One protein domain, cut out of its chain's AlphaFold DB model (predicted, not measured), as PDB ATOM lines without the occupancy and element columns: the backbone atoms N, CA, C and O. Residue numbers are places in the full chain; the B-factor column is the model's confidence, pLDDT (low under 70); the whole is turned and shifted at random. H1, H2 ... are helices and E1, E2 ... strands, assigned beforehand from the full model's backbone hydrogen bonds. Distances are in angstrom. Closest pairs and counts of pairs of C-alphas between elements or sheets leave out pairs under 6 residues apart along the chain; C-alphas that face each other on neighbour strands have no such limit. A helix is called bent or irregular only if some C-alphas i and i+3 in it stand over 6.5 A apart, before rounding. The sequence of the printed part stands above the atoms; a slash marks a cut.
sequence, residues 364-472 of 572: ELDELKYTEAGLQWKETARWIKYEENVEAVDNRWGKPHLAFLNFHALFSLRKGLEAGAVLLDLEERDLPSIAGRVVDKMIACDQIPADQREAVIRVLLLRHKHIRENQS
ATOM      1  N   GLU A 364     179.126 237.333 335.570       96.12
ATOM      2  CA  GLU A 364     179.170 237.993 334.264       96.12
ATOM      3  C   GLU A 364     178.660 236.994 333.213       96.12
ATOM      4  O   GLU A 364     178.971 235.803 333.297       96.12
ATOM      5  N   LEU A 365     177.846 237.457 332.263       96.00
ATOM      6  CA  LEU A 365     177.369 236.676 331.123       96.00
ATOM      7  C   LEU A 365     178.013 237.215 329.846       96.00
ATOM      8  O   LEU A 365     177.797 238.369 329.467       96.00
ATOM      9  N   ASP A 366     178.757 236.342 329.176       95.69
ATOM     10  CA  ASP A 366     179.277 236.543 327.830       95.69
ATOM     11  C   ASP A 366     178.448 235.743 326.818       95.69
ATOM     12  O   ASP A 366     178.203 234.549 326.994       95.69
ATOM     13  N   GLU A 367     178.089 236.376 325.703       95.56
ATOM     14  CA  GLU A 367     177.465 235.715 324.556       95.56
ATOM     15  C   GLU A 367     178.406 235.711 323.347       95.56
ATOM     16  O   GLU A 367     179.010 236.729 322.993       95.56
ATOM     17  N   LEU A 368     178.497 234.564 322.673       95.50
ATOM     18  CA  LEU A 368     179.290 234.385 321.461       95.50
ATOM     19  C   LEU A 368     178.574 235.031 320.266       95.50
ATOM     20  O   LEU A 368     177.536 234.542 319.821       95.50
ATOM     21  N   LYS A 369     179.112 236.135 319.740       91.06
ATOM     22  CA  LYS A 369     178.459 236.946 318.699       91.06
ATOM     23  C   LYS A 369     179.355 237.165 317.487       91.06
ATOM     24  O   LYS A 369     180.527 237.525 317.598       91.06
ATOM     25  N   TYR A 370     178.775 236.970 316.302       91.88
ATOM     26  CA  TYR A 370     179.428 237.290 315.039       91.88
ATOM     27  C   TYR A 370     179.449 238.809 314.835       91.88
ATOM     28  O   TYR A 370     178.440 239.485 315.017       91.88
ATOM     29  N   THR A 371     180.617 239.350 314.504       81.88
ATOM     30  CA  THR A 371     180.877 240.782 314.302       81.88
ATOM     31  C   THR A 371     181.720 240.956 313.032       81.88
ATOM     32  O   THR A 371     182.283 239.992 312.524       81.88
ATOM     33  N   GLU A 372     181.875 242.182 312.526       80.62
ATOM     34  CA  GLU A 372     182.776 242.507 311.401       80.62
ATOM     35  C   GLU A 372     184.218 241.997 311.602       80.62
ATOM     36  O   GLU A 372     184.881 241.598 310.650       80.62
ATOM     37  N   ALA A 373     184.692 241.958 312.854       78.94
ATOM     38  CA  ALA A 373     185.999 241.420 313.239       78.94
ATOM     39  C   ALA A 373     186.032 239.879 313.387       78.94
ATOM     40  O   ALA A 373     187.016 239.332 313.884       78.94
ATOM     41  N   GLY A 374     184.964 239.181 312.990       88.12
ATOM     42  CA  GLY A 374     184.766 237.749 313.190       88.12
ATOM     43  C   GLY A 374     183.962 237.412 314.451       88.12
ATOM     44  O   GLY A 374     183.214 238.230 314.991       88.12
ATOM     45  N   LEU A 375     184.097 236.166 314.900       93.50
ATOM     46  CA  LEU A 375     183.395 235.618 316.059       93.50
ATOM     47  C   LEU A 375     184.120 236.006 317.361       93.50
ATOM     48  O   LEU A 375     185.328 235.800 317.473       93.50
ATOM     49  N   GLN A 376     183.402 236.560 318.341       93.12
ATOM     50  CA  GLN A 376     183.963 236.996 319.631       93.12
ATOM     51  C   GLN A 376     182.961 236.805 320.777       93.12
ATOM     52  O   GLN A 376     181.752 236.803 320.543       93.12
ATOM     53  N   TRP A 377     183.450 236.694 322.012       95.06
ATOM     54  CA  TRP A 377     182.604 236.756 323.207       95.06
ATOM     55  C   TRP A 377     182.343 238.222 323.571       95.06
ATOM     56  O   TRP A 377     183.262 239.047 323.537       95.06
ATOM     57  N   LYS A 378     181.092 238.566 323.880       93.25
ATOM     58  CA  LYS A 378     180.684 239.916 324.287       93.25
ATOM     59  C   LYS A 378     179.882 239.849 325.584       93.25
ATOM     60  O   LYS A 378     178.858 239.174 325.621       93.25
ATOM     61  N   GLU A 379     180.279 240.664 326.554       94.06
ATOM     62  CA  GLU A 379     179.574 240.911 327.814       94.06
ATOM     63  C   GLU A 379     178.150 241.445 327.523       94.06
ATOM     64  O   GLU A 379     177.992 242.438 326.797       94.06
ATOM     65  N   THR A 380     177.107 240.784 328.045       94.56
ATOM     66  CA  THR A 380     175.687 241.155 327.829       94.56
ATOM     67  C   THR A 380     174.866 241.348 329.098       94.56
ATOM     68  O   THR A 380     173.908 242.129 329.071       94.56
ATOM     69  N   ALA A 381     175.253 240.723 330.208       95.75
ATOM     70  CA  ALA A 381     174.620 240.909 331.510       95.75
ATOM     71  C   ALA A 381     175.612 240.677 332.654       95.75
ATOM     72  O   ALA A 381     176.640 240.019 332.482       95.75
ATOM     73  N   ARG A 382     175.304 241.210 333.838       95.94
ATOM     74  CA  ARG A 382     176.058 240.939 335.069       95.94
ATOM     75  C   ARG A 382     175.182 241.032 336.314       95.94
ATOM     76  O   ARG A 382     174.193 241.762 336.326       95.94
ATOM     77  N   TRP A 383     175.612 240.378 337.393       96.94
ATOM     78  CA  TRP A 383     174.917 240.390 338.680       96.94
ATOM     79  C   TRP A 383     175.851 240.748 339.838       96.94
ATOM     80  O   TRP A 383     176.854 240.078 340.093       96.94
ATOM     81  N   ILE A 384     175.472 241.794 340.583       93.12
ATOM     82  CA  ILE A 384     176.017 242.156 341.903       93.12
ATOM     83  C   ILE A 384     174.823 242.500 342.796       93.12
ATOM     84  O   ILE A 384     174.463 243.665 342.957       93.12
ATOM     85  N   LYS A 385     174.166 241.471 343.351       92.12
ATOM     86  CA  LYS A 385     172.892 241.542 344.116       92.12
ATOM     87  C   LYS A 385     171.667 241.968 343.281       92.12
ATOM     88  O   LYS A 385     170.567 241.506 343.558       92.12
ATOM     89  N   TYR A 386     171.884 242.778 342.250       96.12
ATOM     90  CA  TYR A 386     170.948 243.173 341.201       96.12
ATOM     91  C   TYR A 386     171.514 242.798 339.829       96.12
ATOM     92  O   TYR A 386     172.733 242.677 339.684       96.12
ATOM     93  N   GLU A 387     170.632 242.646 338.847       96.88
ATOM     94  CA  GLU A 387     170.949 242.436 337.433       96.88
ATOM     95  C   GLU A 387     171.187 243.775 336.726       96.88
ATOM     96  O   GLU A 387     170.414 244.721 336.894       96.88
ATOM     97  N   GLU A 388     172.235 243.860 335.910       95.50
ATOM     98  CA  GLU A 388     172.482 244.964 334.982       95.50
ATOM     99  C   GLU A 388     172.751 244.385 333.589       95.50
ATOM    100  O   GLU A 388     173.696 243.623 333.406       95.50
ATOM    101  N   ASN A 389     171.933 244.775 332.608       94.19
ATOM    102  CA  ASN A 389     172.008 244.286 331.227       94.19
ATOM    103  C   ASN A 389     172.591 245.351 330.293       94.19
ATOM    104  O   ASN A 389     172.531 246.551 330.583       94.19
ATOM    105  N   VAL A 390     173.154 244.925 329.163       91.56
ATOM    106  CA  VAL A 390     173.766 245.826 328.178       91.56
ATOM    107  C   VAL A 390     172.719 246.418 327.235       91.56
ATOM    108  O   VAL A 390     172.108 245.719 326.429       91.56
ATOM    109  N   GLU A 391     172.552 247.738 327.297       87.25
ATOM    110  CA  GLU A 391     171.684 248.525 326.421       87.25
ATOM    111  C   GLU A 391     172.168 248.398 324.964       87.25
ATOM    112  O   GLU A 391     173.282 248.808 324.621       87.25
ATOM    113  N   ALA A 392     171.327 247.811 324.104       76.44
ATOM    114  CA  ALA A 392     171.704 247.366 322.759       76.44
ATOM    115  C   ALA A 392     172.149 248.488 321.801       76.44
ATOM    116  O   ALA A 392     172.895 248.217 320.862       76.44
ATOM    117  N   VAL A 393     171.708 249.728 322.041       67.25
ATOM    118  CA  VAL A 393     172.024 250.901 321.207       67.25
ATOM    119  C   VAL A 393     173.386 251.497 321.579       67.25
ATOM    120  O   VAL A 393     174.242 251.670 320.716       67.25
ATOM    121  N   ASP A 394     173.620 251.745 322.872       72.25
ATOM    122  CA  ASP A 394     174.774 252.521 323.353       72.25
ATOM    123  C   ASP A 394     175.944 251.659 323.875       72.25
ATOM    124  O   ASP A 394     176.978 252.196 324.275       72.25
ATOM    125  N   ASN A 395     175.804 250.322 323.907       81.12
ATOM    126  CA  ASN A 395     176.728 249.400 324.597       81.12
ATOM    127  C   ASN A 395     177.018 249.844 326.046       81.12
ATOM    128  O   ASN A 395     178.163 249.842 326.511       81.12
ATOM    129  N   ARG A 396     175.968 250.272 326.743       88.69
ATOM    130  CA  ARG A 396     176.015 250.895 328.066       88.69
ATOM    131  C   ARG A 396     175.303 250.005 329.085       88.69
ATOM    132  O   ARG A 396     174.429 249.227 328.726       88.69
ATOM    133  N   TRP A 397     175.678 250.102 330.359       92.12
ATOM    134  CA  TRP A 397     174.940 249.420 331.422       92.12
ATOM    135  C   TRP A 397     173.571 250.061 331.640       92.12
ATOM    136  O   TRP A 397     173.480 251.258 331.941       92.12
ATOM    137  N   GLY A 398     172.535 249.232 331.531       91.12
ATOM    138  CA  GLY A 398     171.188 249.546 331.975       91.12
ATOM    139  C   GLY A 398     171.106 249.739 333.488       91.12
ATOM    140  O   GLY A 398     172.093 249.655 334.219       91.12
ATOM    141  N   LYS A 399     169.902 250.035 333.975       93.88
ATOM    142  CA  LYS A 399     169.667 250.257 335.407       93.88
ATOM    143  C   LYS A 399     169.728 248.922 336.174       93.88
ATOM    144  O   LYS A 399     169.187 247.935 335.672       93.88
ATOM    145  N   PRO A 400     170.294 248.894 337.396       96.44
ATOM    146  CA  PRO A 400     170.227 247.720 338.254       96.44
ATOM    147  C   PRO A 400     168.771 247.401 338.605       96.44
ATOM    148  O   PRO A 400     168.023 248.281 339.040       96.44
ATOM    149  N   HIS A 401     168.371 246.149 338.405       95.69
ATOM    150  CA  HIS A 401     167.011 245.662 338.623       95.69
ATOM    151  C   HIS A 401     167.004 244.254 339.241       95.69
ATOM    152  O   HIS A 401     168.052 243.663 339.500       95.69
ATOM    153  N   LEU A 402     165.818 243.738 339.562       96.81
ATOM    154  CA  LEU A 402     165.661 242.347 339.988       96.81
ATOM    155  C   LEU A 402     165.579 241.453 338.748       96.81
ATOM    156  O   LEU A 402     164.878 241.798 337.799       96.81
ATOM    157  N   ALA A 403     166.278 240.320 338.782       93.19
ATOM    158  CA  ALA A 403     166.233 239.314 337.729       93.19
ATOM    159  C   ALA A 403     164.829 238.692 337.633       93.19
ATOM    160  O   ALA A 403     164.281 238.240 338.643       93.19
ATOM    161  N   PHE A 404     164.271 238.620 336.423       93.50
ATOM    162  CA  PHE A 404     163.017 237.919 336.140       93.50
ATOM    163  C   PHE A 404     163.307 236.743 335.205       93.50
ATOM    164  O   PHE A 404     163.642 236.933 334.038       93.50
ATOM    165  N   LEU A 405     163.212 235.519 335.725       92.62
ATOM    166  CA  LEU A 405     163.600 234.309 334.997       92.62
ATOM    167  C   LEU A 405     162.392 233.658 334.313       92.62
ATOM    168  O   LEU A 405     161.357 233.433 334.938       92.62
ATOM    169  N   ASN A 406     162.546 233.318 333.033       92.19
ATOM    170  CA  ASN A 406     161.543 232.568 332.278       92.19
ATOM    171  C   ASN A 406     161.477 231.110 332.780       92.19
ATOM    172  O   ASN A 406     162.504 230.441 332.907       92.19
ATOM    173  N   PHE A 407     160.265 230.597 332.996       91.69
ATOM    174  CA  PHE A 407     159.986 229.206 333.362       91.69
ATOM    175  C   PHE A 407     160.660 228.188 332.421       91.69
ATOM    176  O   PHE A 407     161.300 227.239 332.879       91.69
ATOM    177  N   HIS A 408     160.628 228.441 331.108       90.94
ATOM    178  CA  HIS A 408     161.274 227.594 330.098       90.94
ATOM    179  C   HIS A 408     162.807 227.591 330.227       90.94
ATOM    180  O   HIS A 408     163.449 226.567 329.984       90.94
ATOM    181  N   ALA A 409     163.407 228.704 330.666       93.69
ATOM    182  CA  ALA A 409     164.845 228.790 330.917       93.69
ATOM    183  C   ALA A 409     165.247 228.034 332.197       93.69
ATOM    184  O   ALA A 409     166.264 227.347 332.200       93.69
ATOM    185  N   LEU A 410     164.424 228.086 333.253       94.31
ATOM    186  CA  LEU A 410     164.637 227.313 334.487       94.31
ATOM    187  C   LEU A 410     164.562 225.798 334.236       94.31
ATOM    188  O   LEU A 410     165.407 225.048 334.723       94.31
ATOM    189  N   PHE A 411     163.593 225.347 333.437       90.75
ATOM    190  CA  PHE A 411     163.473 223.939 333.048       90.75
ATOM    191  C   PHE A 411     164.637 223.471 332.161       90.75
ATOM    192  O   PHE A 411     165.216 222.410 332.398       90.75
ATOM    193  N   SER A 412     165.040 224.299 331.190       93.00
ATOM    194  CA  SER A 412     166.214 224.039 330.345       93.00
ATOM    195  C   SER A 412     167.507 223.967 331.167       93.00
ATOM    196  O   SER A 412     168.332 223.087 330.930       93.00
ATOM    197  N   LEU A 413     167.667 224.833 332.176       94.62
ATOM    198  CA  LEU A 413     168.785 224.791 333.121       94.62
ATOM    199  C   LEU A 413     168.782 223.496 333.945       94.62
ATOM    200  O   LEU A 413     169.832 222.873 334.075       94.62
ATOM    201  N   ARG A 414     167.624 223.054 334.460       93.94
ATOM    202  CA  ARG A 414     167.515 221.775 335.183       93.94
ATOM    203  C   ARG A 414     167.973 220.605 334.305       93.94
ATOM    204  O   ARG A 414     168.892 219.895 334.703       93.94
ATOM    205  N   LYS A 415     167.423 220.459 333.094       91.81
ATOM    206  CA  LYS A 415     167.834 219.404 332.144       91.81
ATOM    207  C   LYS A 415     169.319 219.495 331.769       91.81
ATOM    208  O   LYS A 415     170.005 218.478 331.691       91.81
ATOM    209  N   GLY A 416     169.835 220.714 331.594       92.44
ATOM    210  CA  GLY A 416     171.252 220.977 331.327       92.44
ATOM    211  C   GLY A 416     172.193 220.627 332.488       92.44
ATOM    212  O   GLY A 416     173.356 220.318 332.243       92.44
ATOM    213  N   LEU A 417     171.705 220.633 333.733       93.69
ATOM    214  CA  LEU A 417     172.444 220.173 334.914       93.69
ATOM    215  C   LEU A 417     172.329 218.653 335.111       93.69
ATOM    216  O   LEU A 417     173.328 218.018 335.436       93.69
ATOM    217  N   GLU A 418     171.154 218.063 334.868       93.00
ATOM    218  CA  GLU A 418     170.913 216.610 334.949       93.00
ATOM    219  C   GLU A 418     171.789 215.817 333.965       93.00
ATOM    220  O   GLU A 418     172.392 214.814 334.341       93.00
ATOM    221  N   ALA A 419     171.905 216.290 332.720       90.88
ATOM    222  CA  ALA A 419     172.750 215.688 331.684       90.88
ATOM    223  C   ALA A 419     174.153 216.331 331.576       90.88
ATOM    224  O   ALA A 419     174.895 216.035 330.638       90.88
ATOM    225  N   GLY A 420     174.502 217.252 332.483       91.75
ATOM    226  CA  GLY A 420     175.612 218.197 332.338       91.75
ATOM    227  C   GLY A 420     177.020 217.645 332.603       91.75
ATOM    228  O   GLY A 420     177.238 216.768 333.441       91.75
ATOM    229  N   ALA A 421     178.026 218.239 331.951       93.25
ATOM    230  CA  ALA A 421     179.437 217.965 332.219       93.25
ATOM    231  C   ALA A 421     179.905 218.732 333.468       93.25
ATOM    232  O   ALA A 421     180.521 219.792 333.378       93.25
ATOM    233  N   VAL A 422     179.598 218.199 334.652       94.12
ATOM    234  CA  VAL A 422     179.966 218.818 335.936       94.12
ATOM    235  C   VAL A 422     181.404 218.456 336.333       94.12
ATOM    236  O   VAL A 422     181.772 217.279 336.380       94.12
ATOM    237  N   LEU A 423     182.210 219.473 336.665       94.69
ATOM    238  CA  LEU A 423     183.524 219.340 337.302       94.69
ATOM    239  C   LEU A 423     183.538 220.196 338.578       94.69
ATOM    240  O   LEU A 423     183.379 221.412 338.504       94.69
ATOM    241  N   LEU A 424     183.747 219.566 339.734       94.12
ATOM    242  CA  LEU A 424     183.934 220.242 341.024       94.12
ATOM    243  C   LEU A 424     185.409 220.165 341.443       94.12
ATOM    244  O   LEU A 424     186.134 219.284 340.980       94.12
ATOM    245  N   ASP A 425     185.845 221.090 342.302       92.81
ATOM    246  CA  ASP A 425     187.205 221.158 342.869       92.81
ATOM    247  C   ASP A 425     188.347 221.077 341.832       92.81
ATOM    248  O   ASP A 425     189.422 220.524 342.079       92.81
ATOM    249  N   LEU A 426     188.109 221.653 340.646       94.00
ATOM    250  CA  LEU A 426     189.056 221.671 339.536       94.00
ATOM    251  C   LEU A 426     190.365 222.373 339.941       94.00
ATOM    252  O   LEU A 426     190.367 223.527 340.366       94.00
ATOM    253  N   GLU A 427     191.497 221.680 339.791       91.94
ATOM    254  CA  GLU A 427     192.787 222.196 340.272       91.94
ATOM    255  C   GLU A 427     193.361 223.335 339.409       91.94
ATOM    256  O   GLU A 427     194.154 224.144 339.907       91.94
ATOM    257  N   GLU A 428     192.965 223.378 338.132       93.88
ATOM    258  CA  GLU A 428     193.459 224.299 337.103       93.88
ATOM    259  C   GLU A 428     193.179 225.772 337.437       93.88
ATOM    260  O   GLU A 428     192.184 226.109 338.080       93.88
ATOM    261  N   ARG A 429     194.060 226.673 336.981       93.25
ATOM    262  CA  ARG A 429     193.982 228.118 337.282       93.25
ATOM    263  C   ARG A 429     193.950 229.028 336.059       93.25
ATOM    264  O   ARG A 429     193.600 230.196 336.199       93.25
ATOM    265  N   ASP A 430     194.264 228.493 334.886       96.44
ATOM    266  CA  ASP A 430     194.355 229.237 333.632       96.44
ATOM    267  C   ASP A 430     193.214 228.840 332.689       96.44
ATOM    268  O   ASP A 430     192.911 227.653 332.542       96.44
ATOM    269  N   LEU A 431     192.605 229.818 332.008       95.38
ATOM    270  CA  LEU A 431     191.470 229.586 331.103       95.38
ATOM    271  C   LEU A 431     191.739 228.508 330.025       95.38
ATOM    272  O   LEU A 431     190.866 227.661 329.845       95.38
ATOM    273  N   PRO A 432     192.917 228.434 329.361       96.38
ATOM    274  CA  PRO A 432     193.220 227.352 328.416       96.38
ATOM    275  C   PRO A 432     193.214 225.958 329.051       96.38
ATOM    276  O   PRO A 432     192.713 225.009 328.447       96.38
ATOM    277  N   SER A 433     193.728 225.831 330.277       97.00
ATOM    278  CA  SER A 433     193.747 224.566 331.015       97.00
ATOM    279  C   SER A 433     192.334 224.162 331.436       97.00
ATOM    280  O   SER A 433     191.935 223.018 331.229       97.00
ATOM    281  N   ILE A 434     191.546 225.111 331.954       97.31
ATOM    282  CA  ILE A 434     190.141 224.903 332.333       97.31
ATOM    283  C   ILE A 434     189.314 224.481 331.110       97.31
ATOM    284  O   ILE A 434     188.651 223.446 331.159       97.31
ATOM    285  N   ALA A 435     189.405 225.214 329.995       97.19
ATOM    286  CA  ALA A 435     188.702 224.896 328.752       97.19
ATOM    287  C   ALA A 435     189.073 223.500 328.223       97.19
ATOM    288  O   ALA A 435     188.187 222.739 327.839       97.19
ATOM    289  N   GLY A 436     190.356 223.125 328.275       96.75
ATOM    290  CA  GLY A 436     190.809 221.774 327.940       96.75
ATOM    291  C   GLY A 436     190.132 220.696 328.794       96.75
ATOM    292  O   GLY A 436     189.536 219.775 328.242       96.75
ATOM    293  N   ARG A 437     190.146 220.840 330.128       97.44
ATOM    294  CA  ARG A 437     189.522 219.872 331.056       97.44
ATOM    295  C   ARG A 437     188.009 219.763 330.884       97.44
ATOM    296  O   ARG A 437     187.478 218.658 330.968       97.44
ATOM    297  N   VAL A 438     187.326 220.886 330.657       96.62
ATOM    298  CA  VAL A 438     185.878 220.911 330.402       96.62
ATOM    299  C   VAL A 438     185.570 220.155 329.112       96.62
ATOM    300  O   VAL A 438     184.780 219.218 329.144       96.62
ATOM    301  N   VAL A 439     186.251 220.469 328.006       97.25
ATOM    302  CA  VAL A 439     186.039 219.795 326.714       97.25
ATOM    303  C   VAL A 439     186.382 218.302 326.787       97.25
ATOM    304  O   VAL A 439     185.610 217.483 326.297       97.25
ATOM    305  N   ASP A 440     187.468 217.919 327.464       96.50
ATOM    306  CA  ASP A 440     187.817 216.507 327.690       96.50
ATOM    307  C   ASP A 440     186.721 215.758 328.472       96.50
ATOM    308  O   ASP A 440     186.420 214.601 328.172       96.50
ATOM    309  N   LYS A 441     186.076 216.419 329.444       96.38
ATOM    310  CA  LYS A 441     184.947 215.861 330.204       96.38
ATOM    311  C   LYS A 441     183.644 215.823 329.394       96.38
ATOM    312  O   LYS A 441     182.890 214.869 329.557       96.38
ATOM    313  N   MET A 442     183.388 216.799 328.522       95.94
ATOM    314  CA  MET A 442     182.235 216.788 327.608       95.94
ATOM    315  C   MET A 442     182.332 215.626 326.607       95.94
ATOM    316  O   MET A 442     181.344 214.927 326.392       95.94
ATOM    317  N   ILE A 443     183.528 215.361 326.063       96.56
ATOM    318  CA  ILE A 443     183.801 214.191 325.206       96.56
ATOM    319  C   ILE A 443     183.631 212.892 326.004       96.56
ATOM    320  O   ILE A 443     182.956 211.977 325.550       96.56
ATOM    321  N   ALA A 444     184.164 212.817 327.229       95.31
ATOM    322  CA  ALA A 444     184.003 211.654 328.114       95.31
ATOM    323  C   ALA A 444     182.576 211.474 328.694       95.31
ATOM    324  O   ALA A 444     182.360 210.607 329.544       95.31
ATOM    325  N   CYS A 445     181.620 212.304 328.273       93.69
ATOM    326  CA  CYS A 445     180.186 212.169 328.526       93.69
ATOM    327  C   CYS A 445     179.366 212.185 327.224       93.69
ATOM    328  O   CYS A 445     178.169 212.453 327.276       93.69
ATOM    329  N   ASP A 446     180.014 211.944 326.076       93.62
ATOM    330  CA  ASP A 446     179.417 211.869 324.735       93.62
ATOM    331  C   ASP A 446     178.575 213.101 324.324       93.62
ATOM    332  O   ASP A 446     177.767 213.043 323.400       93.62
ATOM    333  N   GLN A 447     178.791 214.253 324.974       92.88
ATOM    334  CA  GLN A 447     178.072 215.501 324.687       92.88
ATOM    335  C   GLN A 447     178.545 216.176 323.395       92.88
ATOM    336  O   GLN A 447     177.795 216.925 322.771       92.88
ATOM    337  N   ILE A 448     179.806 215.948 323.020       95.06
ATOM    338  CA  ILE A 448     180.432 216.447 321.794       95.06
ATOM    339  C   ILE A 448     181.338 215.354 321.209       95.06
ATOM    340  O   ILE A 448     182.014 214.655 321.970       95.06
ATOM    341  N   PRO A 449     181.403 215.198 319.876       95.94
ATOM    342  CA  PRO A 449     182.295 214.230 319.251       95.94
ATOM    343  C   PRO A 449     183.759 214.661 319.405       95.94
ATOM    344  O   PRO A 449     184.087 215.849 319.325       95.94
ATOM    345  N   ALA A 450     184.659 213.686 319.561       96.06
ATOM    346  CA  ALA A 450     186.090 213.934 319.759       96.06
ATOM    347  C   ALA A 450     186.726 214.785 318.638       96.06
ATOM    348  O   ALA A 450     187.593 215.613 318.914       96.06
ATOM    349  N   ASP A 451     186.242 214.661 317.399       96.88
ATOM    350  CA  ASP A 451     186.716 215.433 316.240       96.88
ATOM    351  C   ASP A 451     186.500 216.952 316.397       96.88
ATOM    352  O   ASP A 451     187.257 217.762 315.863       96.88
ATOM    353  N   GLN A 452     185.487 217.365 317.168       96.25
ATOM    354  CA  GLN A 452     185.189 218.777 317.425       96.25
ATOM    355  C   GLN A 452     186.007 219.369 318.582       96.25
ATOM    356  O   GLN A 452     185.950 220.584 318.791       96.25
ATOM    357  N   ARG A 453     186.815 218.565 319.296       96.38
ATOM    358  CA  ARG A 453     187.619 218.979 320.464       96.38
ATOM    359  C   ARG A 453     188.351 220.299 320.242       96.38
ATOM    360  O   ARG A 453     188.219 221.232 321.029       96.38
ATOM    361  N   GLU A 454     189.120 220.395 319.160       97.00
ATOM    362  CA  GLU A 454     189.882 221.610 318.874       97.00
ATOM    363  C   GLU A 454     188.999 222.794 318.474       97.00
ATOM    364  O   GLU A 454     189.351 223.937 318.755       97.00
ATOM    365  N   ALA A 455     187.875 222.549 317.796       96.25
ATOM    366  CA  ALA A 455     186.962 223.609 317.382       96.25
ATOM    367  C   ALA A 455     186.314 224.267 318.607       96.25
ATOM    368  O   ALA A 455     186.332 225.492 318.714       96.25
ATOM    369  N   VAL A 456     185.846 223.461 319.567       96.62
ATOM    370  CA  VAL A 456     185.285 223.955 320.833       96.62
ATOM    371  C   VAL A 456     186.354 224.679 321.658       96.62
ATOM    372  O   VAL A 456     186.113 225.801 322.092       96.62
ATOM    373  N   ILE A 457     187.566 224.121 321.800       97.00
ATOM    374  CA  ILE A 457     188.670 224.799 322.514       97.00
ATOM    375  C   ILE A 457     189.040 226.132 321.843       97.00
ATOM    376  O   ILE A 457     189.230 227.126 322.541       97.00
ATOM    377  N   ARG A 458     189.103 226.202 320.504       96.12
ATOM    378  CA  ARG A 458     189.353 227.467 319.785       96.12
ATOM    379  C   ARG A 458     188.265 228.506 320.059       96.12
ATOM    380  O   ARG A 458     188.603 229.669 320.246       96.12
ATOM    381  N   VAL A 459     186.994 228.100 320.112       96.38
ATOM    382  CA  VAL A 459     185.859 228.992 320.410       96.38
ATOM    383  C   VAL A 459     185.885 229.480 321.863       96.38
ATOM    384  O   VAL A 459     185.752 230.679 322.102       96.38
ATOM    385  N   LEU A 460     186.132 228.594 322.831       96.31
ATOM    386  CA  LEU A 460     186.253 228.937 324.258       96.31
ATOM    387  C   LEU A 460     187.454 229.849 324.581       96.31
ATOM    388  O   LEU A 460     187.515 230.402 325.673       96.31
ATOM    389  N   LEU A 461     188.403 230.003 323.652       96.31
ATOM    390  CA  LEU A 461     189.591 230.854 323.795       96.31
ATOM    391  C   LEU A 461     189.601 232.055 322.829       96.31
ATOM    392  O   LEU A 461     190.638 232.698 322.642       96.31
ATOM    393  N   LEU A 462     188.450 232.387 322.231       95.31
ATOM    394  CA  LEU A 462     188.250 233.663 321.540       95.31
ATOM    395  C   LEU A 462     188.324 234.840 322.527       95.31
ATOM    396  O   LEU A 462     188.126 234.691 323.731       95.31
ATOM    397  N   ARG A 463     188.595 236.046 322.015       90.56
ATOM    398  CA  ARG A 463     188.651 237.253 322.850       90.56
ATOM    399  C   ARG A 463     187.276 237.554 323.462       90.56
ATOM    400  O   ARG A 463     186.294 237.674 322.731       90.56
ATOM    401  N   HIS A 464     187.262 237.775 324.773       92.62
ATOM    402  CA  HIS A 464     186.156 238.385 325.509       92.62
ATOM    403  C   HIS A 464     186.233 239.910 325.396       92.62
ATOM    404  O   HIS A 464     187.308 240.498 325.551       92.62
ATOM    405  N   LYS A 465     185.104 240.554 325.082       89.12
ATOM    406  CA  LYS A 465     185.009 241.997 324.847       89.12
ATOM    407  C   LYS A 465     184.010 242.654 325.802       89.12
ATOM    408  O   LYS A 465     182.842 242.860 325.468       89.12
ATOM    409  N   HIS A 466     184.519 243.060 326.960       90.06
ATOM    410  CA  HIS A 466     183.788 243.837 327.963       90.06
ATOM    411  C   HIS A 466     183.426 245.251 327.460       90.06
ATOM    412  O   HIS A 466     184.183 245.873 326.703       90.06
ATOM    413  N   ILE A 467     182.334 245.838 327.965       83.81
ATOM    414  CA  ILE A 467     181.878 247.212 327.664       83.81
ATOM    415  C   ILE A 467     183.003 248.236 327.811       83.81
ATOM    416  O   ILE A 467     183.138 249.147 326.989       83.81
ATOM    417  N   ARG A 468     183.803 248.105 328.875       68.56
ATOM    418  CA  ARG A 468     184.819 249.098 329.253       68.56
ATOM    419  C   ARG A 468     185.900 249.279 328.187       68.56
ATOM    420  O   ARG A 468     186.481 250.359 328.117       68.56
ATOM    421  N   GLU A 469     186.123 248.293 327.317       60.31
ATOM    422  CA  GLU A 469     187.050 248.444 326.189       60.31
ATOM    423  C   GLU A 469     186.570 249.515 325.196       60.31
ATOM    424  O   GLU A 469     187.384 250.290 324.694       60.31
ATOM    425  N   ASN A 470     185.252 249.645 324.987       54.38
ATOM    426  CA  ASN A 470     184.669 250.678 324.120       54.38
ATOM    427  C   ASN A 470     184.799 252.095 324.719       54.38
ATOM    428  O   ASN A 470     184.838 253.074 323.979       54.38
ATOM    429  N   GLN A 471     184.896 252.219 326.049       50.72
ATOM    430  CA  GLN A 471     185.055 253.506 326.749       50.72
ATOM    431  C   GLN A 471     186.529 253.931 326.921       50.72
ATOM    432  O   GLN A 471     186.812 255.053 327.343       50.72
ATOM    433  N   SER A 472     187.483 253.078 326.529       46.47
ATOM    434  CA  SER A 472     188.934 253.343 326.573       46.47
ATOM    435  C   SER A 472     189.418 254.369 325.521       46.47
ATOM    436  O   SER A 472     190.612 254.644 325.383       46.47
TER     437      SER A 472
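Overview. This is residues 364 to 472 of the 572 residues of the protein "Band_3_cyto domain-containing protein" of Scylla olivacea (UniProt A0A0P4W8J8). The model is a loose, open ring: a meander of three strands, E1, E2 and E3, forms one end, the helical hairpin of H2 and H3 forms the other, and the middle is hollow. H1 spans one side between two long links and stands free, while on the other side residues 461 to 466 run from H3 back past E2 to the small helix H4. The printed part has 109 residues, with three named strands and then four named helices in the order E1 E2 E3 H1 H2 H3 H4; the sheet, in the order E1 - E2 - E3, is antiparallel, and the class is mixed, helices and strands. The whole is loose, with a radius of gyration of the C-alphas of 16.4 A and spans of 42 by 35 by 26 A.

Arrangement. E2, residues 374 to 384, is the inner strand of the meander, in which each strand is the antiparallel neighbour of the one before. It forms a hairpin with the edge strand E1, residues 364 to 371, at 157 degrees between directions; N 367 and O 378 are 2.9 A apart, within hydrogen-bond range. E1 bends by 52 degrees at residue 368. E2 also forms a hairpin with the edge strand E3, residues 386 to 391, at 147 degrees, with N 386 and O 384 at 2.8 A. Residues 377 to 378 of E2 pair, parallel, with residues 464 to 465. H4, residues 467 to 471, is only just on the sheet, with 5 pairs of C-alphas within 10 A, and only grazes it with residues 467 to 468. H3, residues 450 to 460, only grazes the sheet with residues 459 to 460. H3 touches H2, residues 431 to 443, at a shallow tilt of 32 degrees, opposite ways; their closest C-alphas are those of Ile 443 and Ala 450, 5.9 A apart. H1, residues 407 to 418, touches no helix and is not on the sheet. In H1 and H2 every O i to N i+4 pair is within hydrogen-bond range; in H3 it is 5 of 7, and in H4 0 of 1, beside 2 of 2 O i to N i+3 pairs.

Along the chain. E2 is 30.3 A long, E1 20.2 A and E3 15.7 A. E1 begins at C-alpha 364, (179.170, 237.993, 334.264). H2 is 18.2 A long and begins at C-alpha 431, (191.470, 229.586, 331.103). H1 is 16.8 A long, and H3 15.7 A. H3 is irregular: C-alphas 451 and 454 are 7.4 A apart. H4 ends at C-alpha 471, (185.055, 253.506, 326.749).

Size, cuts and confidence. The two C-alphas farthest apart, those of Lys 399 and Asp 451, are 43.3 A apart. The printed part has no cut. The links from E3 to H1 and from H1 to H2 are long, with 15 and 12 residues. The mean pLDDT of the printed part is 91.3; residue 393 and residues 468 to 472 are under 70.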